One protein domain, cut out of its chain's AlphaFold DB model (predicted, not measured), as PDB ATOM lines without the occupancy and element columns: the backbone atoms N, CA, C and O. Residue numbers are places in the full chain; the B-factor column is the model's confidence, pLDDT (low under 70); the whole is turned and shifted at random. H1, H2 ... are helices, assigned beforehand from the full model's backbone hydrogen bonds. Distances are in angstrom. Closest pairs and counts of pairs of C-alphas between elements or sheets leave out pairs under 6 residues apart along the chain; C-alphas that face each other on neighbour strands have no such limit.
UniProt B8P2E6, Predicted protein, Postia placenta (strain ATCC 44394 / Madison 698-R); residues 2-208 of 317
ATOM      1  N   VAL A   2      42.799 -15.380  34.896       59.69
ATOM      2  CA  VAL A   2      41.520 -15.749  34.239       59.69
ATOM      3  C   VAL A   2      41.245 -14.971  32.937       59.69
ATOM      4  O   VAL A   2      40.775 -15.554  31.967       59.69
ATOM      5  N   ILE A   3      41.621 -13.688  32.867       57.12
ATOM      6  CA  ILE A   3      41.363 -12.818  31.700       57.12
ATOM      7  C   ILE A   3      42.082 -13.306  30.427       57.12
ATOM      8  O   ILE A   3      41.546 -13.196  29.328       57.12
ATOM      9  N   ILE A   4      43.274 -13.896  30.577       65.50
ATOM     10  CA  ILE A   4      44.048 -14.441  29.450       65.50
ATOM     11  C   ILE A   4      43.331 -15.668  28.873       65.50
ATOM     12  O   ILE A   4      43.276 -15.841  27.661       65.50
ATOM     13  N   SER A   5      42.703 -16.484  29.726       80.56
ATOM     14  CA  SER A   5      41.911 -17.621  29.258       80.56
ATOM     15  C   SER A   5      40.698 -17.153  28.458       80.56
ATOM     16  O   SER A   5      40.431 -17.711  27.400       80.56
ATOM     17  N   THR A   6      39.989 -16.118  28.923       85.75
ATOM     18  CA  THR A   6      38.762 -15.653  28.262       85.75
ATOM     19  C   THR A   6      39.031 -15.011  26.900       85.75
ATOM     20  O   THR A   6      38.282 -15.261  25.956       85.75
ATOM     21  N   SER A   7      40.105 -14.222  26.762       83.69
ATOM     22  CA  SER A   7      40.456 -13.597  25.480       83.69
ATOM     23  C   SER A   7      40.937 -14.621  24.453       83.69
ATOM     24  O   SER A   7      40.520 -14.555  23.297       83.69
ATOM     25  N   ILE A   8      41.729 -15.614  24.874       88.81
ATOM     26  CA  ILE A   8      42.152 -16.724  24.010       88.81
ATOM     27  C   ILE A   8      40.935 -17.533  23.548       88.81
ATOM     28  O   ILE A   8      40.800 -17.800  22.357       88.81
ATOM     29  N   THR A   9      40.012 -17.884  24.452       89.44
ATOM     30  CA  THR A   9      38.798 -18.622  24.067       89.44
ATOM     31  C   THR A   9      37.913 -17.820  23.118       89.44
ATOM     32  O   THR A   9      37.406 -18.378  22.146       89.44
ATOM     33  N   ALA A  10      37.768 -16.508  23.345       88.31
ATOM     34  CA  ALA A  10      37.008 -15.633  22.458       88.31
ATOM     35  C   ALA A  10      37.649 -15.577  21.064       88.31
ATOM     36  O   ALA A  10      36.964 -15.812  20.071       88.31
ATOM     37  N   TYR A  11      38.968 -15.379  20.991       91.50
ATOM     38  CA  TYR A  11      39.716 -15.388  19.737       91.50
ATOM     39  C   TYR A  11      39.574 -16.714  18.975       91.50
ATOM     40  O   TYR A  11      39.257 -16.703  17.785       91.50
ATOM     41  N   LEU A  12      39.761 -17.855  19.646       90.31
ATOM     42  CA  LEU A  12      39.642 -19.173  19.020       90.31
ATOM     43  C   LEU A  12      38.219 -19.421  18.510       90.31
ATOM     44  O   LEU A  12      38.047 -19.842  17.368       90.31
ATOM     45  N   SER A  13      37.200 -19.101  19.313       89.31
ATOM     46  CA  SER A  13      35.797 -19.249  18.907       89.31
ATOM     47  C   SER A  13      35.447 -18.382  17.692       89.31
ATOM     48  O   SER A  13      34.870 -18.886  16.729       89.31
ATOM     49  N   ALA A  14      35.868 -17.112  17.681       89.12
ATOM     50  CA  ALA A  14      35.656 -16.199  16.561       89.12
ATOM     51  C   ALA A  14      36.388 -16.674  15.297       89.12
ATOM     52  O   ALA A  14      35.811 -16.670  14.211       89.12
ATOM     53  N   SER A  15      37.627 -17.150  15.445       88.44
ATOM     54  CA  SER A  15      38.437 -17.674  14.341       88.44
ATOM     55  C   SER A  15      37.799 -18.912  13.709       88.44
ATOM     56  O   SER A  15      37.711 -19.002  12.487       88.44
ATOM     57  N   VAL A  16      37.297 -19.843  14.528       89.81
ATOM     58  CA  VAL A  16      36.588 -21.042  14.055       89.81
ATOM     59  C   VAL A  16      35.284 -20.671  13.349       89.81
ATOM     60  O   VAL A  16      35.010 -21.207  12.278       89.81
ATOM     61  N   LEU A  17      34.499 -19.739  13.901       91.56
ATOM     62  CA  LEU A  17      33.251 -19.276  13.283       91.56
ATOM     63  C   LEU A  17      33.496 -18.628  11.916       91.56
ATOM     64  O   LEU A  17      32.791 -18.939  10.956       91.56
ATOM     65  N   ILE A  18      34.512 -17.769  11.808       89.12
ATOM     66  CA  ILE A  18      34.878 -17.118  10.546       89.12
ATOM     67  C   ILE A  18      35.378 -18.149   9.540       89.12
ATOM     68  O   ILE A  18      34.904 -18.167   8.407       89.12
ATOM     69  N   LEU A  19      36.265 -19.059   9.954       88.50
ATOM     70  CA  LEU A  19      36.766 -20.119   9.085       88.50
ATOM     71  C   LEU A  19      35.614 -20.994   8.566       88.50
ATOM     72  O   LEU A  19      35.510 -21.226   7.362       88.50
ATOM     73  N   ALA A  20      34.693 -21.406   9.439       88.88
ATOM     74  CA  ALA A  20      33.516 -22.182   9.058       88.88
ATOM     75  C   ALA A  20      32.615 -21.424   8.067       88.88
ATOM     76  O   ALA A  20      32.220 -21.992   7.047       88.88
ATOM     77  N   ALA A  21      32.344 -20.138   8.314       88.44
ATOM     78  CA  ALA A  21      31.558 -19.294   7.415       88.44
ATOM     79  C   ALA A  21      32.231 -19.132   6.040       88.44
ATOM     80  O   ALA A  21      31.564 -19.237   5.011       88.44
ATOM     81  N   THR A  22      33.555 -18.946   6.004       85.50
ATOM     82  CA  THR A  22      34.299 -18.846   4.738       85.50
ATOM     83  C   THR A  22      34.340 -20.159   3.969       85.50
ATOM     84  O   THR A  22      34.148 -20.143   2.758       85.50
ATOM     85  N   ILE A  23      34.509 -21.301   4.645       86.56
ATOM     86  CA  ILE A  23      34.470 -22.623   4.006       86.56
ATOM     87  C   ILE A  23      33.072 -22.889   3.444       86.56
ATOM     88  O   ILE A  23      32.945 -23.384   2.326       86.56
ATOM     89  N   TYR A  24      32.020 -22.532   4.186       89.62
ATOM     90  CA  TYR A  24      30.642 -22.639   3.712       89.62
ATOM     91  C   TYR A  24      30.408 -21.786   2.457       89.62
ATOM     92  O   TYR A  24      29.872 -22.281   1.464       89.62
ATOM     93  N   HIS A  25      30.866 -20.532   2.466       85.69
ATOM     94  CA  HIS A  25      30.756 -19.640   1.313       85.69
ATOM     95  C   HIS A  25      31.558 -20.149   0.104       85.69
ATOM     96  O   HIS A  25      31.045 -20.161  -1.013       85.69
ATOM     97  N   ALA A  26      32.786 -20.627   0.323       86.06
ATOM     98  CA  ALA A  26      33.634 -21.190  -0.726       86.06
ATOM     99  C   ALA A  26      33.010 -22.443  -1.362       86.06
ATOM    100  O   ALA A  26      33.002 -22.570  -2.583       86.06
ATOM    101  N   ARG A  27      32.415 -23.337  -0.559       87.44
ATOM    102  CA  ARG A  27      31.697 -24.523  -1.064       87.44
ATOM    103  C   ARG A  27      30.453 -24.162  -1.869       87.44
ATOM    104  O   ARG A  27      30.138 -24.841  -2.837       87.44
ATOM    105  N   LYS A  28      29.744 -23.096  -1.497       88.44
ATOM    106  CA  LYS A  28      28.575 -22.633  -2.256       88.44
ATOM    107  C   LYS A  28      28.952 -22.116  -3.655       88.44
ATOM    108  O   LYS A  28      28.138 -22.208  -4.564       88.44
ATOM    109  N   HIS A  29      30.172 -21.606  -3.822       81.69
ATOM    110  CA  HIS A  29      30.696 -21.048  -5.076       81.69
ATOM    111  C   HIS A  29      31.771 -21.936  -5.728       81.69
ATOM    112  O   HIS A  29      32.669 -21.442  -6.408       81.69
ATOM    113  N   GLN A  30      31.683 -23.253  -5.522       72.31
ATOM    114  CA  GLN A  30      32.724 -24.223  -5.878       72.31
ATOM    115  C   GLN A  30      33.104 -24.246  -7.372       72.31
ATOM    116  O   GLN A  30      34.215 -24.656  -7.701       72.31
ATOM    117  N   ASP A  31      32.257 -23.724  -8.262       78.12
ATOM    118  CA  ASP A  31      32.535 -23.650  -9.703       78.12
ATOM    119  C   ASP A  31      33.604 -22.606 -10.082       78.12
ATOM    120  O   ASP A  31      34.096 -22.610 -11.206       78.12
ATOM    121  N   SER A  32      33.985 -21.697  -9.173       73.94
ATOM    122  CA  SER A  32      34.830 -20.528  -9.495       73.94
ATOM    123  C   SER A  32      36.301 -20.630  -9.055       73.94
ATOM    124  O   SER A  32      37.072 -19.701  -9.287       73.94
ATOM    125  N   GLY A  33      36.720 -21.742  -8.442       80.50
ATOM    126  CA  GLY A  33      38.061 -21.870  -7.857       80.50
ATOM    127  C   GLY A  33      38.246 -21.058  -6.564       80.50
ATOM    128  O   GLY A  33      37.310 -20.446  -6.048       80.50
ATOM    129  N   ILE A  34      39.453 -21.098  -5.987       82.94
ATOM    130  CA  ILE A  34      39.766 -20.370  -4.745       82.94
ATOM    131  C   ILE A  34      39.866 -18.873  -5.054       82.94
ATOM    132  O   ILE A  34      40.809 -18.426  -5.706       82.94
ATOM    133  N   ASP A  35      38.916 -18.098  -4.536       89.19
ATOM    134  CA  ASP A  35      38.944 -16.638  -4.597       89.19
ATOM    135  C   ASP A  35      40.085 -16.097  -3.711       89.19
ATOM    136  O   ASP A  35      40.018 -16.128  -2.479       89.19
ATOM    137  N   ILE A  36      41.154 -15.600  -4.342       90.62
ATOM    138  CA  ILE A  36      42.321 -15.015  -3.659       90.62
ATOM    139  C   ILE A  36      41.889 -13.863  -2.736       90.62
ATOM    140  O   ILE A  36      42.466 -13.683  -1.661       90.62
ATOM    141  N   PHE A  37      40.843 -13.114  -3.102       92.19
ATOM    142  CA  PHE A  37      40.335 -12.007  -2.292       92.19
ATOM    143  C   PHE A  37      39.651 -12.498  -1.011       92.19
ATOM    144  O   PHE A  37      39.765 -11.843   0.024       92.19
ATOM    145  N   LEU A  38      39.006 -13.670  -1.045       93.06
ATOM    146  CA  LEU A  38      38.433 -14.303   0.145       93.06
ATOM    147  C   LEU A  38      39.532 -14.745   1.120       93.06
ATOM    148  O   LEU A  38      39.402 -14.539   2.326       93.06
ATOM    149  N   VAL A  39      40.631 -15.310   0.608       92.56
ATOM    150  CA  VAL A  39      41.789 -15.693   1.433       92.56
ATOM    151  C   VAL A  39      42.428 -14.459   2.069       92.56
ATOM    152  O   VAL A  39      42.704 -14.463   3.268       92.56
ATOM    153  N   LEU A  40      42.610 -13.383   1.296       94.25
ATOM    154  CA  LEU A  40      43.118 -12.108   1.803       94.25
ATOM    155  C   LEU A  40      42.217 -11.545   2.911       94.25
ATOM    156  O   LEU A  40      42.716 -11.154   3.966       94.25
ATOM    157  N   LEU A  41      40.897 -11.545   2.698       95.25
ATOM    158  CA  LEU A  41      39.919 -11.097   3.689       95.25
ATOM    159  C   LEU A  41      39.982 -11.944   4.967       95.25
ATOM    160  O   LEU A  41      39.964 -11.399   6.070       95.25
ATOM    161  N   LEU A  42      40.090 -13.269   4.843       95.12
ATOM    162  CA  LEU A  42      40.198 -14.168   5.991       95.12
ATOM    163  C   LEU A  42      41.484 -13.916   6.790       95.12
ATOM    164  O   LEU A  42      41.433 -13.778   8.009       95.12
ATOM    165  N   LEU A  43      42.632 -13.807   6.121       95.31
ATOM    166  CA  LEU A  43      43.899 -13.526   6.800       95.31
ATOM    167  C   LEU A  43      43.867 -12.167   7.506       95.31
ATOM    168  O   LEU A  43      44.284 -12.066   8.660       95.31
ATOM    169  N   HIS A  44      43.321 -11.142   6.848       96.44
ATOM    170  CA  HIS A  44      43.161  -9.811   7.431       96.44
ATOM    171  C   HIS A  44      42.232  -9.819   8.648       96.44
ATOM    172  O   HIS A  44      42.589  -9.303   9.703       96.44
ATOM    173  N   THR A  45      41.064 -10.454   8.549       96.50
ATOM    174  CA  THR A  45      40.105 -10.529   9.666       96.50
ATOM    175  C   THR A  45      40.681 -11.279  10.868       96.50
ATOM    176  O   THR A  45      40.568 -10.793  11.992       96.50
ATOM    177  N   LEU A  46      41.372 -12.405  10.656       95.50
ATOM    178  CA  LEU A  46      42.069 -13.127  11.727       95.50
ATOM    179  C   LEU A  46      43.183 -12.290  12.362       95.50
ATOM    180  O   LEU A  46      43.350 -12.320  13.583       95.50
ATOM    181  N   TYR A  47      43.921 -11.528  11.554       96.31
ATOM    182  CA  TYR A  47      44.949 -10.611  12.031       96.31
ATOM    183  C   TYR A  47      44.353  -9.506  12.917       96.31
ATOM    184  O   TYR A  47      44.823  -9.301  14.036       96.31
ATOM    185  N   ILE A  48      43.281  -8.837  12.482       96.25
ATOM    186  CA  ILE A  48      42.631  -7.789  13.285       96.25
ATOM    187  C   ILE A  48      42.028  -8.371  14.571       96.25
ATOM    188  O   ILE A  48      42.162  -7.765  15.632       96.25
ATOM    189  N   LEU A  49      41.441  -9.572  14.530       95.12
ATOM    190  CA  LEU A  49      40.933 -10.248  15.732       95.12
ATOM    191  C   LEU A  49      42.041 -10.628  16.710       95.12
ATOM    192  O   LEU A  49      41.859 -10.491  17.921       95.12
ATOM    193  N   TYR A  50      43.190 -11.078  16.201       95.19
ATOM    194  CA  TYR A  50      44.370 -11.326  17.020       95.19
ATOM    195  C   TYR A  50      44.774 -10.042  17.751       95.19
ATOM    196  O   TYR A  50      44.924 -10.049  18.973       95.19
ATOM    197  N   PHE A  51      44.846  -8.912  17.041       93.56
ATOM    198  CA  PHE A  51      45.163  -7.634  17.671       93.56
ATOM    199  C   PHE A  51      44.109  -7.203  18.695       93.56
ATOM    200  O   PHE A  51      44.478  -6.831  19.806       93.56
ATOM    201  N   LEU A  52      42.822  -7.318  18.360       92.94
ATOM    202  CA  LEU A  52      41.703  -6.905  19.207       92.94
ATOM    203  C   LEU A  52      41.652  -7.670  20.540       92.94
ATOM    204  O   LEU A  52      41.413  -7.068  21.589       92.94
ATOM    205  N   PHE A  53      41.873  -8.988  20.508       92.19
ATOM    206  CA  PHE A  53      41.723  -9.847  21.686       92.19
ATOM    207  C   PHE A  53      43.027 -10.118  22.435       92.19
ATOM    208  O   PHE A  53      43.006 -10.199  23.665       92.19
ATOM    209  N   LEU A  54      44.147 -10.282  21.728       92.00
ATOM    210  CA  LEU A  54      45.408 -10.734  22.324       92.00
ATOM    211  C   LEU A  54      46.397  -9.586  22.541       92.00
ATOM    212  O   LEU A  54      47.099  -9.590  23.548       92.00
ATOM    213  N   CYS A  55      46.414  -8.581  21.661       89.94
ATOM    214  CA  CYS A  55      47.354  -7.456  21.739       89.94
ATOM    215  C   CYS A  55      46.723  -6.150  22.235       89.94
ATOM    216  O   CYS A  55      47.244  -5.073  21.941       89.94
ATOM    217  N   ARG A  56      45.612  -6.215  22.979       86.25
ATOM    218  CA  ARG A  56      44.998  -5.009  23.541       86.25
ATOM    219  C   ARG A  56      46.031  -4.260  24.397       86.25
ATOM    220  O   ARG A  56      46.583  -4.880  25.312       86.25
ATOM    221  N   PRO A  57      46.296  -2.964  24.136       81.94
ATOM    222  CA  PRO A  57      47.275  -2.209  24.904       81.94
ATOM    223  C   PRO A  57      46.892  -2.251  26.392       81.94
ATOM    224  O   PRO A  57      45.764  -1.899  26.749       81.94
ATOM    225  N   PRO A  58      47.776  -2.754  27.272       79.31
ATOM    226  CA  PRO A  58      47.451  -2.883  28.679       79.31
ATOM    227  C   PRO A  58      47.500  -1.505  29.333       79.31
ATOM    228  O   PRO A  58      48.567  -0.931  29.546       79.31
ATOM    229  N   ASN A  59      46.333  -0.985  29.695       86.56
ATOM    230  CA  ASN A  59      46.249   0.218  30.503       86.56
ATOM    231  C   ASN A  59      46.730  -0.082  31.929       86.56
ATOM    232  O   ASN A  59      46.157  -0.920  32.632       86.56
ATOM    233  N   ILE A  60      47.791   0.605  32.353       88.56
ATOM    234  CA  ILE A  60      48.454   0.370  33.642       88.56
ATOM    235  C   ILE A  60      47.488   0.636  34.806       88.56
ATOM    236  O   ILE A  60      47.441  -0.148  35.751       88.56
ATOM    237  N   PHE A  61      46.669   1.687  34.723       90.81
ATOM    238  CA  PHE A  61      45.725   2.053  35.786       90.81
ATOM    239  C   PHE A  61      44.582   1.046  35.904       90.81
ATOM    240  O   PHE A  61      44.215   0.653  37.011       90.81
ATOM    241  N   TRP A  62      44.070   0.572  34.764       88.69
ATOM    242  CA  TRP A  62      43.041  -0.468  34.732       88.69
ATOM    243  C   TRP A  62      43.576  -1.814  35.235       88.69
ATOM    244  O   TRP A  62      42.966  -2.447  36.092       88.69
ATOM    245  N   SER A  63      44.745  -2.236  34.745       89.62
ATOM    246  CA  SER A  63      45.360  -3.516  35.119       89.62
ATOM    247  C   SER A  63      45.684  -3.578  36.615       89.62
ATOM    248  O   SER A  63      45.393  -4.569  37.290       89.62
ATOM    249  N   LEU A  64      46.234  -2.492  37.162       92.31
ATOM    250  CA  LEU A  64      46.638  -2.423  38.565       92.31
ATOM    251  C   LEU A  64      45.500  -2.039  39.518       92.31
ATOM    252  O   LEU A  64      45.706  -2.104  40.727       92.31
ATOM    253  N   HIS A  65      44.324  -1.659  39.004       92.50
ATOM    254  CA  HIS A  65      43.213  -1.112  39.793       92.50
ATOM    255  C   HIS A  65      43.650   0.079  40.666       92.50
ATOM    256  O   HIS A  65      43.274   0.195  41.833       92.50
ATOM    257  N   VAL A  66      44.483   0.957  40.100       93.81
ATOM    258  CA  VAL A  66      45.034   2.131  40.789       93.81
ATOM    259  C   VAL A  66      44.301   3.376  40.297       93.81
ATOM    260  O   VAL A  66      44.203   3.560  39.079       93.81
ATOM    261  N   PRO A  67      43.802   4.248  41.192       93.75
ATOM    262  CA  PRO A  67      43.116   5.446  40.750       93.75
ATOM    263  C   PRO A  67      44.100   6.399  40.071       93.75
ATOM    264  O   PRO A  67      45.277   6.479  40.429       93.75
ATOM    265  N   LEU A  68      43.616   7.157  39.089       91.56
ATOM    266  CA  LEU A  68      44.459   8.053  38.296       91.56
ATOM    267  C   LEU A  68      45.096   9.163  39.150       91.56
ATOM    268  O   LEU A  68      46.154   9.678  38.806       91.56
ATOM    269  N   ASN A  69      44.486   9.524  40.280       92.19
ATOM    270  CA  ASN A  69      45.001  10.507  41.237       92.19
ATOM    271  C   ASN A  69      45.996   9.913  42.260       92.19
ATOM    272  O   ASN A  69      46.530  10.660  43.076       92.19
ATOM    273  N   ALA A  70      46.301   8.609  42.216       94.12
ATOM    274  CA  ALA A  70      47.197   7.970  43.181       94.12
ATOM    275  C   ALA A  70      48.605   8.585  43.187       94.12
ATOM    276  O   ALA A  70      49.149   8.946  42.140       94.12
ATOM    277  N   ALA A  71      49.248   8.652  44.352       93.62
ATOM    278  CA  ALA A  71      50.635   9.097  44.435       93.62
ATOM    279  C   ALA A  71      51.552   8.220  43.545       93.62
ATOM    280  O   ALA A  71      51.336   7.009  43.457       93.62
ATOM    281  N   PRO A  72      52.589   8.781  42.895       92.06
ATOM    282  CA  PRO A  72      53.494   8.018  42.024       92.06
ATOM    283  C   PRO A  72      54.144   6.822  42.732       92.06
ATOM    284  O   PRO A  72      54.291   5.752  42.144       92.06
ATOM    285  N   GLU A  73      54.459   6.973  44.020       94.06
ATOM    286  CA  GLU A  73      54.994   5.896  44.861       94.06
ATOM    287  C   GLU A  73      54.000   4.746  45.055       94.06
ATOM    288  O   GLU A  73      54.379   3.574  45.069       94.06
ATOM    289  N   TYR A  74      52.703   5.054  45.126       95.06
ATOM    290  CA  TYR A  74      51.662   4.031  45.170       95.06
ATOM    291  C   TYR A  74      51.578   3.267  43.842       95.06
ATOM    292  O   TYR A  74      51.484   2.044  43.834       95.06
ATOM    293  N   VAL A  75      51.699   3.959  42.705       93.88
ATOM    294  CA  VAL A  75      51.761   3.302  41.386       93.88
ATOM    295  C   VAL A  75      53.004   2.409  41.294       93.88
ATOM    296  O   VAL A  75      52.912   1.264  40.855       93.88
ATOM    297  N   ARG A  76      54.161   2.890  41.769       94.75
ATOM    298  CA  ARG A  76      55.421   2.132  41.790       94.75
ATOM    299  C   ARG A  76      55.304   0.856  42.625       94.75
ATOM    300  O   ARG A  76      55.681  -0.222  42.163       94.75
ATOM    301  N   THR A  77      54.761   0.963  43.835       94.94
ATOM    302  CA  THR A  77      54.538  -0.190  44.722       94.94
ATOM    303  C   THR A  77      53.497  -1.153  44.153       94.94
ATOM    304  O   THR A  77      53.711  -2.364  44.199       94.94
ATOM    305  N   ALA A  78      52.428  -0.648  43.529       95.25
ATOM    306  CA  ALA A  78      51.431  -1.471  42.848       95.25
ATOM    307  C   ALA A  78      52.034  -2.262  41.674       95.25
ATOM    308  O   ALA A  78      51.774  -3.458  41.553       95.25
ATOM    309  N   ILE A  79      52.892  -1.636  40.858       94.50
ATOM    310  CA  ILE A  79      53.617  -2.314  39.770       94.50
ATOM    311  C   ILE A  79      54.516  -3.420  40.327       94.50
ATOM    312  O   ILE A  79      54.448  -4.555  39.855       94.50
ATOM    313  N   ARG A  80      55.336  -3.120  41.345       95.31
ATOM    314  CA  ARG A  80      56.232  -4.112  41.968       95.31
ATOM    315  C   ARG A  80      55.454  -5.295  42.531       95.31
ATOM    316  O   ARG A  80      55.806  -6.443  42.269       95.31
ATOM    317  N   ARG A  81      54.340  -5.018  43.213       95.12
ATOM    318  CA  ARG A  81      53.432  -6.040  43.740       95.12
ATOM    319  C   ARG A  81      52.815  -6.889  42.629       95.12
ATOM    320  O   ARG A  81      52.698  -8.100  42.791       95.12
ATOM    321  N   HIS A  82      52.433  -6.275  41.511       93.06
ATOM    322  CA  HIS A  82      51.833  -6.981  40.379       93.06
ATOM    323  C   HIS A  82      52.828  -7.912  39.680       93.06
ATOM    324  O   HIS A  82      52.479  -9.041  39.340       93.06
ATOM    325  N   VAL A  83      54.073  -7.464  39.508       93.44
ATOM    326  CA  VAL A  83      55.136  -8.230  38.839       93.44
ATOM    327  C   VAL A  83      55.890  -9.155  39.817       93.44
ATOM    328  O   VAL A  83      56.689  -9.980  39.389       93.44
ATOM    329  N   ARG A  84      55.576  -9.103  41.122       95.19
ATOM    330  CA  ARG A  84      56.215  -9.886  42.200       95.19
ATOM    331  C   ARG A  84      57.728  -9.643  42.313       95.19
ATOM    332  O   ARG A  84      58.480 -10.581  42.553       95.19
ATOM    333  N   LEU A  85      58.163  -8.394  42.132       94.38
ATOM    334  CA  LEU A  85      59.547  -8.004  42.422       94.38
ATOM    335  C   LEU A  85      59.718  -7.648  43.899       94.38
ATOM    336  O   LEU A  85      58.823  -7.044  44.498       94.38
ATOM    337  N   ASP A  86      60.900  -7.945  44.435       94.31
ATOM    338  CA  ASP A  86      61.318  -7.489  45.758       94.31
ATOM    339  C   ASP A  86      61.408  -5.957  45.809       94.31
ATOM    340  O   ASP A  86      61.720  -5.293  44.814       94.31
ATOM    341  N   SER A  87      61.157  -5.391  46.993       91.56
ATOM    342  CA  SER A  87      61.130  -3.940  47.232       91.56
ATOM    343  C   SER A  87      62.414  -3.217  46.815       91.56
ATOM    344  O   SER A  87      62.349  -2.045  46.439       91.56
ATOM    345  N   ASP A  88      63.551  -3.911  46.815       92.25
ATOM    346  CA  ASP A  88      64.859  -3.332  46.504       92.25
ATOM    347  C   ASP A  88      65.270  -3.510  45.036       92.25
ATOM    348  O   ASP A  88      66.262  -2.931  44.596       92.25
ATOM    349  N   THR A  89      64.498  -4.257  44.236       94.75
ATOM    350  CA  THR A  89      64.846  -4.438  42.820       94.75
ATOM    351  C   THR A  89      64.492  -3.170  42.021       94.75
ATOM    352  O   THR A  89      63.340  -2.702  42.068       94.75
ATOM    353  N   PRO A  90      65.450  -2.570  41.283       94.38
ATOM    354  CA  PRO A  90      65.188  -1.389  40.466       94.38
ATOM    355  C   PRO A  90      64.234  -1.725  39.316       94.38
ATOM    356  O   PRO A  90      64.270  -2.821  38.752       94.38
ATOM    357  N   LEU A  91      63.363  -0.778  38.968       93.44
ATOM    358  CA  LEU A  91      62.469  -0.944  37.823       93.44
ATOM    359  C   LEU A  91      63.248  -0.649  36.531       93.44
ATOM    360  O   LEU A  91      64.263   0.050  36.555       93.44
ATOM    361  N   PRO A  92      62.797  -1.150  35.369       94.75
ATOM    362  CA  PRO A  92      63.400  -0.770  34.099       94.75
ATOM    363  C   PRO A  92      63.432   0.758  33.949       94.75
ATOM    364  O   PRO A  92      62.405   1.414  34.122       94.75
ATOM    365  N   ARG A  93      64.587   1.328  33.571       93.62
ATOM    366  CA  ARG A  93      64.789   2.792  33.466       93.62
ATOM    367  C   ARG A  93      63.723   3.501  32.624       93.62
ATOM    368  O   ARG A  93      63.341   4.630  32.921       93.62
ATOM    369  N   VAL A  94      63.218   2.831  31.586       88.81
ATOM    370  CA  VAL A  94      62.131   3.339  30.728       88.81
ATOM    371  C   VAL A  94      60.847   3.545  31.531       88.81
ATOM    372  O   VAL A  94      60.198   4.580  31.413       88.81
ATOM    373  N   LEU A  95      60.505   2.583  32.389       88.75
ATOM    374  CA  LEU A  95      59.327   2.653  33.242       88.75
ATOM    375  C   LEU A  95      59.511   3.678  34.361       88.75
ATOM    376  O   LEU A  95      58.570   4.394  34.677       88.75
ATOM    377  N   GLU A  96      60.715   3.802  34.919       92.12
ATOM    378  CA  GLU A  96      61.020   4.849  35.902       92.12
ATOM    379  C   GLU A  96      60.885   6.247  35.301       92.12
ATOM    380  O   GLU A  96      60.254   7.106  35.910       92.12
ATOM    381  N   THR A  97      61.386   6.444  34.079       90.69
ATOM    382  CA  THR A  97      61.246   7.704  33.333       90.69
ATOM    383  C   THR A  97      59.780   7.999  33.010       90.69
ATOM    384  O   THR A  97      59.329   9.141  33.077       90.69
ATOM    385  N   LEU A  98      59.003   6.969  32.670       87.19
ATOM    386  CA  LEU A  98      57.573   7.110  32.415       87.19
ATOM    387  C   LEU A  98      56.816   7.459  33.702       87.19
ATOM    388  O   LEU A  98      56.012   8.384  33.693       87.19
ATOM    389  N   LEU A  99      57.105   6.790  34.821       91.06
ATOM    390  CA  LEU A  99      56.495   7.074  36.124       91.06
ATOM    391  C   LEU A  99      56.875   8.459  36.654       91.06
ATOM    392  O   LEU A  99      56.025   9.133  37.235       91.06
ATOM    393  N   SER A 100      58.115   8.902  36.432       92.06
ATOM    394  CA  SER A 100      58.559  10.245  36.807       92.06
ATOM    395  C   SER A 100      57.910  11.326  35.947       92.06
ATOM    396  O   SER A 100      57.691  12.427  36.428       92.06
ATOM    397  N   ARG A 101      57.566  11.041  34.685       88.62
ATOM    398  CA  ARG A 101      56.782  11.971  33.852       88.62
ATOM    399  C   ARG A 101      55.312  11.975  34.254       88.62
ATOM    400  O   ARG A 101      54.727  13.034  34.444       88.62
ATOM    401  N   ILE A 102      54.734  10.793  34.467       89.12
ATOM    402  CA  ILE A 102      53.353  10.603  34.932       89.12
ATOM    403  C   ILE A 102      53.155  11.139  36.360       89.12
ATOM    404  O   ILE A 102      52.022  11.245  36.813       89.12
ATOM    405  N   SER A 103      54.197  11.529  37.102       91.12
ATOM    406  CA  SER A 103      54.002  12.129  38.426       91.12
ATOM    407  C   SER A 103      53.303  13.488  38.383       91.12
ATOM    408  O   SER A 103      52.624  13.827  39.350       91.12
ATOM    409  N   SER A 104      53.423  14.238  37.282       90.56
ATOM    410  CA  SER A 104      52.667  15.478  37.082       90.56
ATOM    411  C   SER A 104      51.209  15.172  36.723       90.56
ATOM    412  O   SER A 104      50.936  14.367  35.831       90.56
ATOM    413  N   LEU A 105      50.258  15.837  37.389       86.25
ATOM    414  CA  LEU A 105      48.826  15.722  37.086       86.25
ATOM    415  C   LEU A 105      48.530  16.109  35.628       86.25
ATOM    416  O   LEU A 105      47.731  15.451  34.967       86.25
ATOM    417  N   GLU A 106      49.209  17.135  35.114       86.81
ATOM    418  CA  GLU A 106      49.074  17.572  33.723       86.81
ATOM    419  C   GLU A 106      49.497  16.464  32.762       86.81
ATOM    420  O   GLU A 106      48.758  16.139  31.837       86.81
ATOM    421  N   MET A 107      50.615  15.788  33.045       87.56
ATOM    422  CA  MET A 107      51.080  14.645  32.255       87.56
ATOM    423  C   MET A 107      50.136  13.442  32.336       87.56
ATOM    424  O   MET A 107      50.017  12.701  31.366       87.56
ATOM    425  N   ARG A 108      49.424  13.243  33.454       86.19
ATOM    426  CA  ARG A 108      48.367  12.216  33.561       86.19
ATOM    427  C   ARG A 108      47.154  12.565  32.717       86.19
ATOM    428  O   ARG A 108      46.616  11.695  32.042       86.19
ATOM    429  N   MET A 109      46.730  13.824  32.744       83.62
ATOM    430  CA  MET A 109      45.635  14.306  31.902       83.62
ATOM    431  C   MET A 109      45.990  14.170  30.422       83.62
ATOM    432  O   MET A 109      45.168  13.693  29.639       83.62
ATOM    433  N   LEU A 110      47.236  14.493  30.069       82.06
ATOM    434  CA  LEU A 110      47.807  14.271  28.746       82.06
ATOM    435  C   LEU A 110      47.790  12.775  28.394       82.06
ATOM    436  O   LEU A 110      47.216  12.388  27.390       82.06
ATOM    437  N   TYR A 111      48.309  11.905  29.265       81.56
ATOM    438  CA  TYR A 111      48.299  10.447  29.083       81.56
ATOM    439  C   TYR A 111      46.891   9.893  28.800       81.56
ATOM    440  O   TYR A 111      46.723   9.021  27.950       81.56
ATOM    441  N   VAL A 112      45.867  10.402  29.494       81.00
ATOM    442  CA  VAL A 112      44.477   9.956  29.305       81.00
ATOM    443  C   VAL A 112      43.869  10.483  28.009       81.00
ATOM    444  O   VAL A 112      43.192   9.720  27.316       81.00
ATOM    445  N   ARG A 113      44.078  11.768  27.692       71.81
ATOM    446  CA  ARG A 113      43.496  12.424  26.513       71.81
ATOM    447  C   ARG A 113      44.202  11.972  25.248       71.81
ATOM    448  O   ARG A 113      43.595  11.413  24.337       71.81
ATOM    449  N   THR A 114      45.486  12.265  25.185       63.88
ATOM    450  CA  THR A 114      46.387  11.988  24.078       63.88
ATOM    451  C   THR A 114      47.746  12.466  24.524       63.88
ATOM    452  O   THR A 114      47.888  13.590  24.995       63.88
ATOM    453  N   PHE A 115      48.752  11.628  24.387       63.88
ATOM    454  CA  PHE A 115      50.094  12.003  24.758       63.88
ATOM    455  C   PHE A 115      50.617  13.143  23.854       63.88
ATOM    456  O   PHE A 115      51.290  12.806  22.915       63.88
ATOM    457  N   ASP A 116      50.379  14.444  24.020       51.88
ATOM    458  CA  ASP A 116      50.873  15.450  23.039       51.88
ATOM    459  C   ASP A 116      52.389  15.355  22.745       51.88
ATOM    460  O   ASP A 116      52.798  15.331  21.583       51.88
ATOM    461  N   GLU A 117      53.237  15.162  23.763       59.31
ATOM    462  CA  GLU A 117      54.673  14.891  23.553       59.31
ATOM    463  C   GLU A 117      54.951  13.512  22.933       59.31
ATOM    464  O   GLU A 117      55.966  13.324  22.261       59.31
ATOM    465  N   PHE A 118      54.054  12.540  23.126       64.50
ATOM    466  CA  PHE A 118      54.140  11.232  22.474       64.50
ATOM    467  C   PHE A 118      53.227  11.100  21.254       64.50
ATOM    468  O   PHE A 118      53.171  10.028  20.667       64.50
ATOM    469  N   ALA A 119      52.556  12.162  20.814       70.44
ATOM    470  CA  ALA A 119      51.635  12.143  19.693       70.44
ATOM    471  C   ALA A 119      52.485  12.053  18.441       70.44
ATOM    472  O   ALA A 119      52.236  11.209  17.599       70.44
ATOM    473  N   LEU A 120      53.602  12.783  18.412       76.94
ATOM    474  CA  LEU A 120      54.680  12.593  17.442       76.94
ATOM    475  C   LEU A 120      55.188  11.142  17.361       76.94
ATOM    476  O   LEU A 120      55.575  10.706  16.281       76.94
ATOM    477  N   PHE A 121      55.151  10.375  18.456       77.31
ATOM    478  CA  PHE A 121      55.571   8.968  18.477       77.31
ATOM    479  C   PHE A 121      54.430   7.978  18.175       77.31
ATOM    480  O   PHE A 121      54.666   6.937  17.567       77.31
ATOM    481  N   ALA A 122      53.192   8.286  18.565       81.06
ATOM    482  CA  ALA A 122      52.026   7.409  18.434       81.06
ATOM    483  C   ALA A 122      51.269   7.607  17.110       81.06
ATOM    484  O   ALA A 122      50.724   6.655  16.549       81.06
ATOM    485  N   LEU A 123      51.255   8.834  16.587       86.06
ATOM    486  CA  LEU A 123      50.581   9.218  15.348       86.06
ATOM    487  C   LEU A 123      51.139   8.480  14.125       86.06
ATOM    488  O   LEU A 123      50.321   8.001  13.342       86.06
ATOM    489  N   PRO A 124      52.465   8.283  13.960       91.56
ATOM    490  CA  PRO A 124      52.986   7.454  12.876       91.56
ATOM    491  C   PRO A 124      52.435   6.028  12.923       91.56
ATOM    492  O   PRO A 124      52.058   5.488  11.889       91.56
ATOM    493  N   GLY A 125      52.321   5.439  14.119       90.56
ATOM    494  CA  GLY A 125      51.729   4.115  14.297       90.56
ATOM    495  C   GLY A 125      50.273   4.078  13.833       90.56
ATOM    496  O   GLY A 125      49.915   3.253  12.998       90.56
ATOM    497  N   ALA A 126      49.454   5.022  14.304       92.44
ATOM    498  CA  ALA A 126      48.055   5.127  13.894       92.44
ATOM    499  C   ALA A 126      47.896   5.349  12.380       92.44
ATOM    500  O   ALA A 126      47.096   4.673  11.735       92.44
ATOM    501  N   LEU A 127      48.685   6.254  11.792       94.44
ATOM    502  CA  LEU A 127      48.668   6.513  10.352       94.44
ATOM    503  C   LEU A 127      49.070   5.280   9.542       94.44
ATOM    504  O   LEU A 127      48.434   4.991   8.531       94.44
ATOM    505  N   LEU A 128      50.087   4.535   9.978       96.12
ATOM    506  CA  LEU A 128      50.502   3.301   9.313       96.12
ATOM    507  C   LEU A 128      49.395   2.245   9.325       96.12
ATOM    508  O   LEU A 128      49.227   1.540   8.332       96.12
ATOM    509  N   GLU A 129      48.603   2.158  10.397       96.19
ATOM    510  CA  GLU A 129      47.440   1.268  10.428       96.19
ATOM    511  C   GLU A 129      46.373   1.681   9.403       96.19
ATOM    512  O   GLU A 129      45.869   0.822   8.680       96.19
ATOM    513  N   TYR A 130      46.077   2.982   9.276       97.69
ATOM    514  CA  TYR A 130      45.167   3.498   8.244       97.69
ATOM    515  C   TYR A 130      45.698   3.275   6.824       97.69
ATOM    516  O   TYR A 130      44.933   2.911   5.934       97.69
ATOM    517  N   ILE A 131      47.002   3.456   6.596       97.75
ATOM    518  CA  ILE A 131      47.642   3.194   5.297       97.75
ATOM    519  C   ILE A 131      47.561   1.703   4.955       97.75
ATOM    520  O   ILE A 131      47.217   1.349   3.826       97.75
ATOM    521  N   ARG A 132      47.838   0.824   5.925       97.62
ATOM    522  CA  ARG A 132      47.686  -0.629   5.771       97.62
ATOM    523  C   ARG A 132      46.249  -0.982   5.401       97.62
ATOM    524  O   ARG A 132      46.039  -1.738   4.458       97.62
ATOM    525  N   GLU A 133      45.272  -0.415   6.101       98.06
ATOM    526  CA  GLU A 133      43.860  -0.665   5.819       98.06
ATOM    527  C   GLU A 133      43.454  -0.158   4.429       98.06
ATOM    528  O   GLU A 133      42.798  -0.866   3.666       98.06
ATOM    529  N   ALA A 134      43.917   1.035   4.045       98.19
ATOM    530  CA  ALA A 134      43.710   1.580   2.709       98.19
ATOM    531  C   ALA A 134      44.300   0.666   1.623       98.19
ATOM    532  O   ALA A 134      43.695   0.508   0.560       98.19
ATOM    533  N   ALA A 135      45.450   0.036   1.884       97.75
ATOM    534  CA  ALA A 135      46.060  -0.930   0.976       97.75
ATOM    535  C   ALA A 135      45.218  -2.210   0.853       97.75
ATOM    536  O   ALA A 135      44.965  -2.656  -0.266       97.75
ATOM    537  N   VAL A 136      44.721  -2.762   1.966       97.62
ATOM    538  CA  VAL A 136      43.835  -3.944   1.961       97.62
ATOM    539  C   VAL A 136      42.538  -3.652   1.203       97.62
ATOM    540  O   VAL A 136      42.162  -4.404   0.305       97.62
ATOM    541  N   LEU A 137      41.886  -2.522   1.482       97.44
ATOM    542  CA  LEU A 137      40.672  -2.092   0.778       97.44
ATOM    543  C   LEU A 137      40.942  -1.794  -0.700       97.44
ATOM    544  O   LEU A 137      40.121  -2.106  -1.565       97.44
ATOM    545  N   GLY A 138      42.109  -1.227  -1.008       96.12
ATOM    546  CA  GLY A 138      42.580  -1.018  -2.372       96.12
ATOM    547  C   GLY A 138      42.716  -2.333  -3.134       96.12
ATOM    548  O   GLY A 138      42.212  -2.426  -4.249       96.12
ATOM    549  N   LEU A 139      43.319  -3.354  -2.516       96.19
ATOM    550  CA  LEU A 139      43.461  -4.701  -3.081       96.19
ATOM    551  C   LEU A 139      42.103  -5.388  -3.283       96.19
ATOM    552  O   LEU A 139      41.856  -5.950  -4.348       96.19
ATOM    553  N   LEU A 140      41.187  -5.278  -2.316       95.56
ATOM    554  CA  LEU A 140      39.830  -5.828  -2.428       95.56
ATOM    555  C   LEU A 140      38.988  -5.144  -3.521       95.56
ATOM    556  O   LEU A 140      38.038  -5.735  -4.036       95.56
ATOM    557  N   THR A 141      39.327  -3.911  -3.902       95.38
ATOM    558  CA  THR A 141      38.601  -3.118  -4.912       95.38
ATOM    559  C   THR A 141      39.334  -2.997  -6.256       95.38
ATOM    560  O   THR A 141      38.944  -2.186  -7.106       95.38
ATOM    561  N   VAL A 142      40.374  -3.812  -6.488       94.00
ATOM    562  CA  VAL A 142      41.070  -3.916  -7.785       94.00
ATOM    563  C   VAL A 142      40.087  -4.308  -8.893       94.00
ATOM    564  O   VAL A 142      39.083  -4.967  -8.649       94.00
ATOM    565  N   HIS A 143      40.376  -3.906 -10.133       81.75
ATOM    566  CA  HIS A 143      39.515  -4.114 -11.303       81.75
ATOM    567  C   HIS A 143      38.976  -5.545 -11.454       81.75
ATOM    568  O   HIS A 143      37.799  -5.736 -11.747       81.75
ATOM    569  N   GLN A 144      39.812  -6.541 -11.160       84.81
ATOM    570  CA  GLN A 144      39.451  -7.957 -11.246       84.81
ATOM    571  C   GLN A 144      38.349  -8.374 -10.261       84.81
ATOM    572  O   GLN A 144      37.630  -9.326 -10.535       84.81
ATOM    573  N   SER A 145      38.166  -7.661  -9.142       85.50
ATOM    574  CA  SER A 145      37.114  -7.980  -8.169       85.50
ATOM    575  C   SER A 145      35.733  -7.454  -8.576       85.50
ATOM    576  O   SER A 145      34.757  -7.676  -7.855       85.50
ATOM    577  N   GLY A 146      35.646  -6.699  -9.682       88.94
ATOM    578  CA  GLY A 146      34.428  -6.033 -10.144       88.94
ATOM    579  C   GLY A 146      33.958  -4.896  -9.229       88.94
ATOM    580  O   GLY A 146      32.930  -4.286  -9.487       88.94
ATOM    581  N   ARG A 147      34.672  -4.559  -8.148       93.50
ATOM    582  CA  ARG A 147      34.205  -3.597  -7.125       93.50
ATOM    583  C   ARG A 147      34.868  -2.222  -7.211       93.50
ATOM    584  O   ARG A 147      34.819  -1.449  -6.257       93.50
ATOM    585  N   THR A 148      35.436  -1.862  -8.360       93.44
ATOM    586  CA  THR A 148      36.184  -0.602  -8.529       93.44
ATOM    587  C   THR A 148      35.352   0.645  -8.229       93.44
ATOM    588  O   THR A 148      35.874   1.598  -7.656       93.44
ATOM    589  N   ARG A 149      34.043   0.634  -8.523       94.31
ATOM    590  CA  ARG A 149      33.136   1.752  -8.203       94.31
ATOM    591  C   ARG A 149      33.082   2.058  -6.700       94.31
ATOM    592  O   ARG A 149      32.926   3.214  -6.321       94.31
ATOM    593  N   TRP A 150      33.216   1.044  -5.846       96.12
ATOM    594  CA  TRP A 150      33.150   1.205  -4.392       96.12
ATOM    595  C   TRP A 150      34.439   1.767  -3.795       96.12
ATOM    596  O   TRP A 150      34.403   2.313  -2.695       96.12
ATOM    597  N   ARG A 151      35.556   1.712  -4.531       95.75
ATOM    598  CA  ARG A 151      36.878   2.143  -4.064       95.75
ATOM    599  C   ARG A 151      36.874   3.567  -3.517       95.75
ATOM    600  O   ARG A 151      37.340   3.789  -2.406       95.75
ATOM    601  N   THR A 152      36.330   4.524  -4.271       96.44
ATOM    602  CA  THR A 152      36.316   5.939  -3.864       96.44
ATOM    603  C   THR A 152      35.495   6.150  -2.595       96.44
ATOM    604  O   THR A 152      35.912   6.896  -1.716       96.44
ATOM    605  N   TYR A 153      34.357   5.463  -2.464       97.50
ATOM    606  CA  TYR A 153      33.488   5.585  -1.294       97.50
ATOM    607  C   TYR A 153      34.101   4.945  -0.051       97.50
ATOM    608  O   TYR A 153      34.082   5.546   1.016       97.50
ATOM    609  N   VAL A 154      34.675   3.749  -0.192       97.25
ATOM    610  CA  VAL A 154      35.298   3.011   0.913       97.25
ATOM    611  C   VAL A 154      36.555   3.729   1.408       97.25
ATOM    612  O   VAL A 154      36.705   3.937   2.611       97.25
ATOM    613  N   LEU A 155      37.425   4.187   0.499       97.81
ATOM    614  CA  LEU A 155      38.591   4.995   0.871       97.81
ATOM    615  C   LEU A 155      38.177   6.355   1.444       97.81
ATOM    616  O   LEU A 155      38.762   6.803   2.424       97.81
ATOM    617  N   GLY A 156      37.143   6.986   0.883       97.88
ATOM    618  CA  GLY A 156      36.575   8.217   1.428       97.88
ATOM    619  C   GLY A 156      36.067   8.032   2.859       97.88
ATOM    620  O   GLY A 156      36.393   8.832   3.728       97.88
ATOM    621  N   ALA A 157      35.344   6.943   3.134       97.94
ATOM    622  CA  ALA A 157      34.871   6.608   4.475       97.94
ATOM    623  C   ALA A 157      36.031   6.383   5.457       97.94
ATOM    624  O   ALA A 157      35.976   6.876   6.582       97.94
ATOM    625  N   LEU A 158      37.098   5.702   5.023       98.00
ATOM    626  CA  LEU A 158      38.300   5.492   5.829       98.00
ATOM    627  C   LEU A 158      39.003   6.818   6.171       98.00
ATOM    628  O   LEU A 158      39.373   7.041   7.321       98.00
ATOM    629  N   VAL A 159      39.144   7.721   5.194       98.12
ATOM    630  CA  VAL A 159      39.721   9.060   5.408       98.12
ATOM    631  C   VAL A 159      38.846   9.889   6.350       98.12
ATOM    632  O   VAL A 159      39.363  10.502   7.283       98.12
ATOM    633  N   CYS A 160      37.523   9.870   6.166       98.00
ATOM    634  CA  CYS A 160      36.589  10.536   7.073       98.00
ATOM    635  C   CYS A 160      36.696   9.992   8.503       98.00
ATOM    636  O   CYS A 160      36.669  10.777   9.447       98.00
ATOM    637  N   ALA A 161      36.855   8.676   8.675       97.50
ATOM    638  CA  ALA A 161      37.054   8.065   9.984       97.50
ATOM    639  C   ALA A 161      38.367   8.520  10.639       97.50
ATOM    640  O   ALA A 161      38.350   8.883  11.812       97.50
ATOM    641  N   ALA A 162      39.467   8.594   9.882       96.88
ATOM    642  CA  ALA A 162      40.747   9.096  10.383       96.88
ATOM    643  C   ALA A 162      40.665  10.565  10.836       96.88
ATOM    644  O   ALA A 162      41.169  10.921  11.902       96.88
ATOM    645  N   ILE A 163      39.990  11.419  10.056       97.25
ATOM    646  CA  ILE A 163      39.771  12.829  10.411       97.25
ATOM    647  C   ILE A 163      38.879  12.942  11.651       97.25
ATOM    648  O   ILE A 163      39.189  13.712  12.558       97.25
ATOM    649  N   LEU A 164      37.785  12.174  11.708       96.81
ATOM    650  CA  LEU A 164      36.864  12.181  12.844       96.81
ATOM    651  C   LEU A 164      37.557  11.699  14.120       96.81
ATOM    652  O   LEU A 164      37.388  12.313  15.168       96.81
ATOM    653  N   GLU A 165      38.357  10.639  14.032       95.19
ATOM    654  CA  GLU A 165      39.166  10.160  15.147       95.19
ATOM    655  C   GLU A 165      40.145  11.243  15.613       95.19
ATOM    656  O   GLU A 165      40.162  11.571  16.796       95.19
ATOM    657  N   GLY A 166      40.893  11.869  14.697       92.62
ATOM    658  CA  GLY A 166      41.803  12.970  15.028       92.62
ATOM    659  C   GLY A 166      41.093  14.153  15.694       92.62
ATOM    660  O   GLY A 166      41.568  14.686  16.695       92.62
ATOM    661  N   TYR A 167      39.912  14.525  15.197       94.25
ATOM    662  CA  TYR A 167      39.081  15.566  15.801       94.25
ATOM    663  C   TYR A 167      38.626  15.193  17.218       94.25
ATOM    664  O   TYR A 167      38.702  16.016  18.131       94.25
ATOM    665  N   GLN A 168      38.173  13.955  17.422       93.50
ATOM    666  CA  GLN A 168      37.728  13.467  18.727       93.50
ATOM    667  C   GLN A 168      38.884  13.385  19.725       93.50
ATOM    668  O   GLN A 168      38.727  13.786  20.871       93.50
ATOM    669  N   ILE A 169      40.066  12.958  19.286       89.31
ATOM    670  CA  ILE A 169      41.295  12.965  20.084       89.31
ATOM    671  C   ILE A 169      41.607  14.388  20.583       89.31
ATOM    672  O   ILE A 169      41.808  14.601  21.780       89.31
ATOM    673  N   ILE A 170      41.555  15.379  19.687       88.38
ATOM    674  CA  ILE A 170      41.824  16.783  20.029       88.38
ATOM    675  C   ILE A 170      40.738  17.359  20.942       88.38
ATOM    676  O   ILE A 170      41.049  18.157  21.822       88.38
ATOM    677  N   THR A 171      39.469  16.983  20.780       91.06
ATOM    678  CA  THR A 171      38.339  17.606  21.501       91.06
ATOM    679  C   THR A 171      37.885  16.861  22.757       91.06
ATOM    680  O   THR A 171      37.165  17.440  23.572       91.06
ATOM    681  N   ALA A 172      38.326  15.619  22.962       90.31
ATOM    682  CA  ALA A 172      37.917  14.795  24.092       90.31
ATOM    683  C   ALA A 172      38.220  15.483  25.430       90.31
ATOM    684  O   ALA A 172      39.360  15.829  25.746       90.31
ATOM    685  N   THR A 173      37.179  15.659  26.246       90.56
ATOM    686  CA  THR A 173      37.321  16.169  27.612       90.56
ATOM    687  C   THR A 173      37.512  15.003  28.575       90.56
ATOM    688  O   THR A 173      36.782  14.008  28.541       90.56
ATOM    689  N   VAL A 174      38.517  15.112  29.445       89.19
ATOM    690  CA  VAL A 174      38.788  14.117  30.486       89.19
ATOM    691  C   VAL A 174      38.108  14.576  31.767       89.19
ATOM    692  O   VAL A 174      38.500  15.577  32.364       89.19
ATOM    693  N   LYS A 175      37.070  13.851  32.187       90.88
ATOM    694  CA  LYS A 175      36.423  14.053  33.486       90.88
ATOM    695  C   LYS A 175      37.013  13.050  34.470       90.88
ATOM    696  O   LYS A 175      36.789  11.849  34.328       90.88
ATOM    697  N   ILE A 176      37.775  13.538  35.445       90.44
ATOM    698  CA  ILE A 176      38.270  12.711  36.547       90.44
ATOM    699  C   ILE A 176      37.206  12.738  37.655       90.44
ATOM    700  O   ILE A 176      36.906  13.821  38.157       90.44
ATOM    701  N   PRO A 177      36.609  11.593  38.030       92.38
ATOM    702  CA  PRO A 177      35.719  11.531  39.183       92.38
ATOM    703  C   PRO A 177      36.519  11.758  40.473       92.38
ATOM    704  O   PRO A 177      37.705  11.440  40.521       92.38
ATOM    705  N   GLU A 178      35.878  12.243  41.537       91.88
ATOM    706  CA  GLU A 178      36.549  12.569  42.813       91.88
ATOM    707  C   GLU A 178      37.361  11.395  43.385       91.88
ATOM    708  O   GLU A 178      38.474  11.567  43.879       91.88
ATOM    709  N   ASN A 179      36.856  10.171  43.210       90.00
ATOM    710  CA  ASN A 179      37.518   8.948  43.666       90.00
ATOM    711  C   ASN A 179      38.728   8.539  42.803       90.00
ATOM    712  O   ASN A 179      39.423   7.584  43.142       90.00
ATOM    713  N   GLY A 180      38.951   9.176  41.649       87.19
ATOM    714  CA  GLY A 180      40.012   8.845  40.688       87.19
ATOM    715  C   GLY A 180      39.892   7.465  40.021       87.19
ATOM    716  O   GLY A 180      40.701   7.134  39.154       87.19
ATOM    717  N   MET A 181      38.895   6.663  40.407       89.88
ATOM    718  CA  MET A 181      38.592   5.334  39.872       89.88
ATOM    719  C   MET A 181      37.580   5.417  38.729       89.88
ATOM    720  O   MET A 181      36.689   6.260  38.747       89.88
ATOM    721  N   GLY A 182      37.682   4.510  37.755       88.00
ATOM    722  CA  GLY A 182      36.715   4.427  36.654       88.00
ATOM    723  C   GLY A 182      36.817   5.569  35.640       88.00
ATOM    724  O   GLY A 182      35.835   5.887  34.975       88.00
ATOM    725  N   VAL A 183      37.992   6.197  35.520       89.56
ATOM    726  CA  VAL A 183      38.241   7.202  34.480       89.56
ATOM    727  C   VAL A 183      38.066   6.556  33.108       89.56
ATOM    728  O   VAL A 183      38.642   5.502  32.830       89.56
ATOM    729  N   PHE A 184      37.282   7.202  32.248       89.81
ATOM    730  CA  PHE A 184      37.111   6.761  30.872       89.81
ATOM    731  C   PHE A 184      38.396   7.013  30.077       89.81
ATOM    732  O   PHE A 184      38.842   8.152  29.928       89.81
ATOM    733  N   MET A 185      38.999   5.935  29.584       89.00
ATOM    734  CA  MET A 185      40.280   5.964  28.883       89.00
ATOM    735  C   MET A 185      40.027   6.097  27.385       89.00
ATOM    736  O   MET A 185      39.822   5.107  26.681       89.00
ATOM    737  N   TRP A 186      40.010   7.340  26.901       89.75
ATOM    738  CA  TRP A 186      39.687   7.654  25.508       89.75
ATOM    739  C   TRP A 186      40.593   6.933  24.505       89.75
ATOM    740  O   TRP A 186      40.093   6.428  23.504       89.75
ATOM    741  N   HIS A 187      41.893   6.808  24.788       87.81
ATOM    742  CA  HIS A 187      42.829   6.112  23.898       87.81
ATOM    743  C   HIS A 187      42.472   4.632  23.682       87.81
ATOM    744  O   HIS A 187      42.500   4.161  22.545       87.81
ATOM    745  N   ASP A 188      42.082   3.910  24.741       89.81
ATOM    746  CA  ASP A 188      41.678   2.501  24.651       89.81
ATOM    747  C   ASP A 188      40.405   2.353  23.815       89.81
ATOM    748  O   ASP A 188      40.255   1.407  23.038       89.81
ATOM    749  N   TYR A 189      39.486   3.306  23.974       91.88
ATOM    750  CA  TYR A 189      38.228   3.335  23.245       91.88
ATOM    751  C   TYR A 189      38.429   3.660  21.761       91.88
ATOM    752  O   TYR A 189      37.891   2.952  20.913       91.88
ATOM    753  N   PHE A 190      39.241   4.668  21.428       92.56
ATOM    754  CA  PHE A 190      39.568   4.996  20.038       92.56
ATOM    755  C   PHE A 190      40.311   3.859  19.349       92.56
ATOM    756  O   PHE A 190      39.946   3.489  18.235       92.56
ATOM    757  N   TRP A 191      41.271   3.229  20.031       93.38
ATOM    758  CA  TRP A 191      41.934   2.039  19.508       93.38
ATOM    759  C   TRP A 191      40.927   0.917  19.219       93.38
ATOM    760  O   TRP A 191      40.939   0.351  18.128       93.38
ATOM    761  N   ALA A 192      40.000   0.635  20.142       94.56
ATOM    762  CA  ALA A 192      38.978  -0.394  19.949       94.56
ATOM    763  C   ALA A 192      38.013  -0.062  18.797       94.56
ATOM    764  O   ALA A 192      37.736  -0.931  17.969       94.56
ATOM    765  N   ILE A 193      37.539   1.188  18.702       95.69
ATOM    766  CA  ILE A 193      36.720   1.654  17.574       95.69
ATOM    767  C   ILE A 193      37.482   1.457  16.269       95.69
ATOM    768  O   ILE A 193      36.930   0.894  15.327       95.69
ATOM    769  N   ARG A 194      38.745   1.877  16.212       96.19
ATOM    770  CA  ARG A 194      39.565   1.780  15.008       96.19
ATOM    771  C   ARG A 194      39.729   0.329  14.553       96.19
ATOM    772  O   ARG A 194      39.450   0.024  13.399       96.19
ATOM    773  N   GLN A 195      40.087  -0.585  15.457       96.75
ATOM    774  CA  GLN A 195      40.180  -2.009  15.114       96.75
ATOM    775  C   GLN A 195      38.814  -2.592  14.713       96.75
ATOM    776  O   GLN A 195      38.741  -3.409  13.798       96.75
ATOM    777  N   SER A 196      37.715  -2.147  15.333       96.56
ATOM    778  CA  SER A 196      36.366  -2.567  14.926       96.56
ATOM    779  C   SER A 196      36.001  -2.073  13.521       96.56
ATOM    780  O   SER A 196      35.426  -2.823  12.735       96.56
ATOM    781  N   LEU A 197      36.408  -0.852  13.162       97.75
ATOM    782  CA  LEU A 197      36.240  -0.296  11.824       97.75
ATOM    783  C   LEU A 197      37.043  -1.107  10.799       97.75
ATOM    784  O   LEU A 197      36.485  -1.496   9.778       97.75
ATOM    785  N   PHE A 198      38.310  -1.412  11.091       97.81
ATOM    786  CA  PHE A 198      39.187  -2.224  10.229       97.81
ATOM    787  C   PHE A 198      38.725  -3.679  10.095       97.81
ATOM    788  O   PHE A 198      39.042  -4.352   9.119       97.81
ATOM    789  N   LEU A 199      37.948  -4.180  11.055       96.88
ATOM    790  CA  LEU A 199      37.312  -5.488  10.949       96.88
ATOM    791  C   LEU A 199      36.080  -5.436  10.036       96.88
ATOM    792  O   LEU A 199      35.908  -6.282   9.161       96.88
ATOM    793  N   VAL A 200      35.203  -4.454  10.249       97.38
ATOM    794  CA  VAL A 200      33.889  -4.386   9.598       97.38
ATOM    795  C   VAL A 200      33.985  -3.883   8.156       97.38
ATOM    796  O   VAL A 200      33.292  -4.394   7.276       97.38
ATOM    797  N   LEU A 201      34.843  -2.899   7.886       97.38
ATOM    798  CA  LEU A 201      34.896  -2.209   6.597       97.38
ATOM    799  C   LEU A 201      35.307  -3.133   5.424       97.38
ATOM    800  O   LEU A 201      34.615  -3.106   4.399       97.38
ATOM    801  N   PRO A 202      36.327  -4.011   5.538       97.38
ATOM    802  CA  PRO A 202      36.646  -5.003   4.504       97.38
ATOM    803  C   PRO A 202      35.528  -6.014   4.265       97.38
ATOM    804  O   PRO A 202      35.253  -6.360   3.117       97.38
ATOM    805  N   ILE A 203      34.853  -6.452   5.332       96.38
ATOM    806  CA  ILE A 203      33.743  -7.410   5.243       96.38
ATOM    807  C   ILE A 203      32.585  -6.785   4.464       96.38
ATOM    808  O   ILE A 203      32.101  -7.382   3.504       96.38
ATOM    809  N   ILE A 204      32.182  -5.560   4.816       96.75
ATOM    810  CA  ILE A 204      31.145  -4.827   4.078       96.75
ATOM    811  C   ILE A 204      31.565  -4.644   2.618       96.75
ATOM    812  O   ILE A 204      30.769  -4.897   1.719       96.75
ATOM    813  N   THR A 205      32.821  -4.267   2.367       96.31
ATOM    814  CA  THR A 205      33.343  -4.063   1.007       96.31
ATOM    815  C   THR A 205      33.271  -5.340   0.168       96.31
ATOM    816  O   THR A 205      32.893  -5.277  -0.999       96.31
ATOM    817  N   TYR A 206      33.578  -6.500   0.750       94.75
ATOM    818  CA  TYR A 206      33.456  -7.787   0.064       94.75
ATOM    819  C   TYR A 206      31.992  -8.172  -0.200       94.75
ATOM    820  O   TYR A 206      31.673  -8.693  -1.268       94.75
ATOM    821  N   LEU A 207      31.089  -7.874   0.736       94.06
ATOM    822  CA  LEU A 207      29.655  -8.153   0.600       94.06
ATOM    823  C   LEU A 207      28.938  -7.224  -0.390       94.06
ATOM    824  O   LEU A 207      27.856  -7.567  -0.866       94.06
ATOM    825  N   LEU A 208      29.514  -6.062  -0.717       94.56
ATOM    826  CA  LEU A 208      28.947  -5.165  -1.720       94.56
ATOM    827  C   LEU A 208      28.890  -5.851  -3.095       94.56
ATOM    828  O   LEU A 208      29.833  -6.557  -3.476       94.56
TER     829      LEU A 208
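This is residues 2 to 208 of the 317 residues of the protein "Predicted protein" of Postia placenta (strain ATCC 44394 / Madison 698-R) (UniProt B8P2E6). The longest helix, H1, packs along H2 on one side of an up-and-down bundle of four helices, H2, H7, H8 and H9, in which each runs against the one before it in the chain. H9 lies in the middle, and the short helices H3, H4, H5 and H6 with their links make a loose head at one end; residues 27 to 33, of which 27 and 28 belong to H1 and the rest to the link from H1 to H2, stick out at the other end. The printed part has 207 residues with nine named helices, H1 to H9 in order, and no named strand: all helix. It is loose, with a radius of gyration of the C-alphas of 21.2 A, and elongated, spanning 67 by 36 by 30 A.

H1, residues 2 to 28, and H2, residues 36 to 54, form a hairpin at a shallow tilt of 12 degrees; their closest C-alphas, of Ser 7 and Phe 53, are 5.5 A apart. H2 touches the hub H9, residues 186 to 207, closest at the C-alphas of Thr 45 and Leu 199, 5.9 A. H7, residues 116 to 140, touches H9 with residues 133 to 140 alone, closest at the C-alphas of Leu 137 and Pro 202, 6.2 A. H8, residues 148 to 171, forms hairpins with H7, closest at the C-alphas of Ala 134 and Leu 155, 6.4 A, and with H9, at Glu 165 and Phe 190, 7.1 A. H6, residues 105 to 113, and H9 touch only at their ends, closest at the C-alphas of Arg 113 and Trp 186, 6.2 A. H5, residues 93 to 102, and H6 only just touch, with 3 pairs of C-alphas within 8 A, and only at the corner, closest at Ile 102 and Arg 108, 5.4 A. H4, residues 72 to 83, forms a hairpin with H5 at a steep tilt of 41 degrees, closest at the C-alphas of Pro 72 and Leu 99, 6.7 A. H3, residues 60 to 64, and H4 only just touch, with 3 pairs of C-alphas within 8 A, closest at Leu 64 and Ala 78, 6.5 A. Every O i to N i+4 pair is within hydrogen-bond range in H1 to H6, against 17 of 21 in H7, 18 of 20 in H8 and 16 of 18 in H9.

H1 begins at C-alpha 2 (41.520, -15.749, 34.239) and is 39.3 A long. H2 measures 26.5 A, H7 35.0 A and H8 35.2 A. H7 has a kink of 36 degrees near residue 123. H9, 31.2 A long, ends at C-alpha 207 (29.655, -8.153, 0.600).

The C-alphas farthest apart, of Asp 31 and Asp 88, are 67.9 A apart. The printed part has no cut; the link from H8 to H9, residues 172 to 185, is long. Residues 2 to 4 and 114 to 118 have pLDDT under 70.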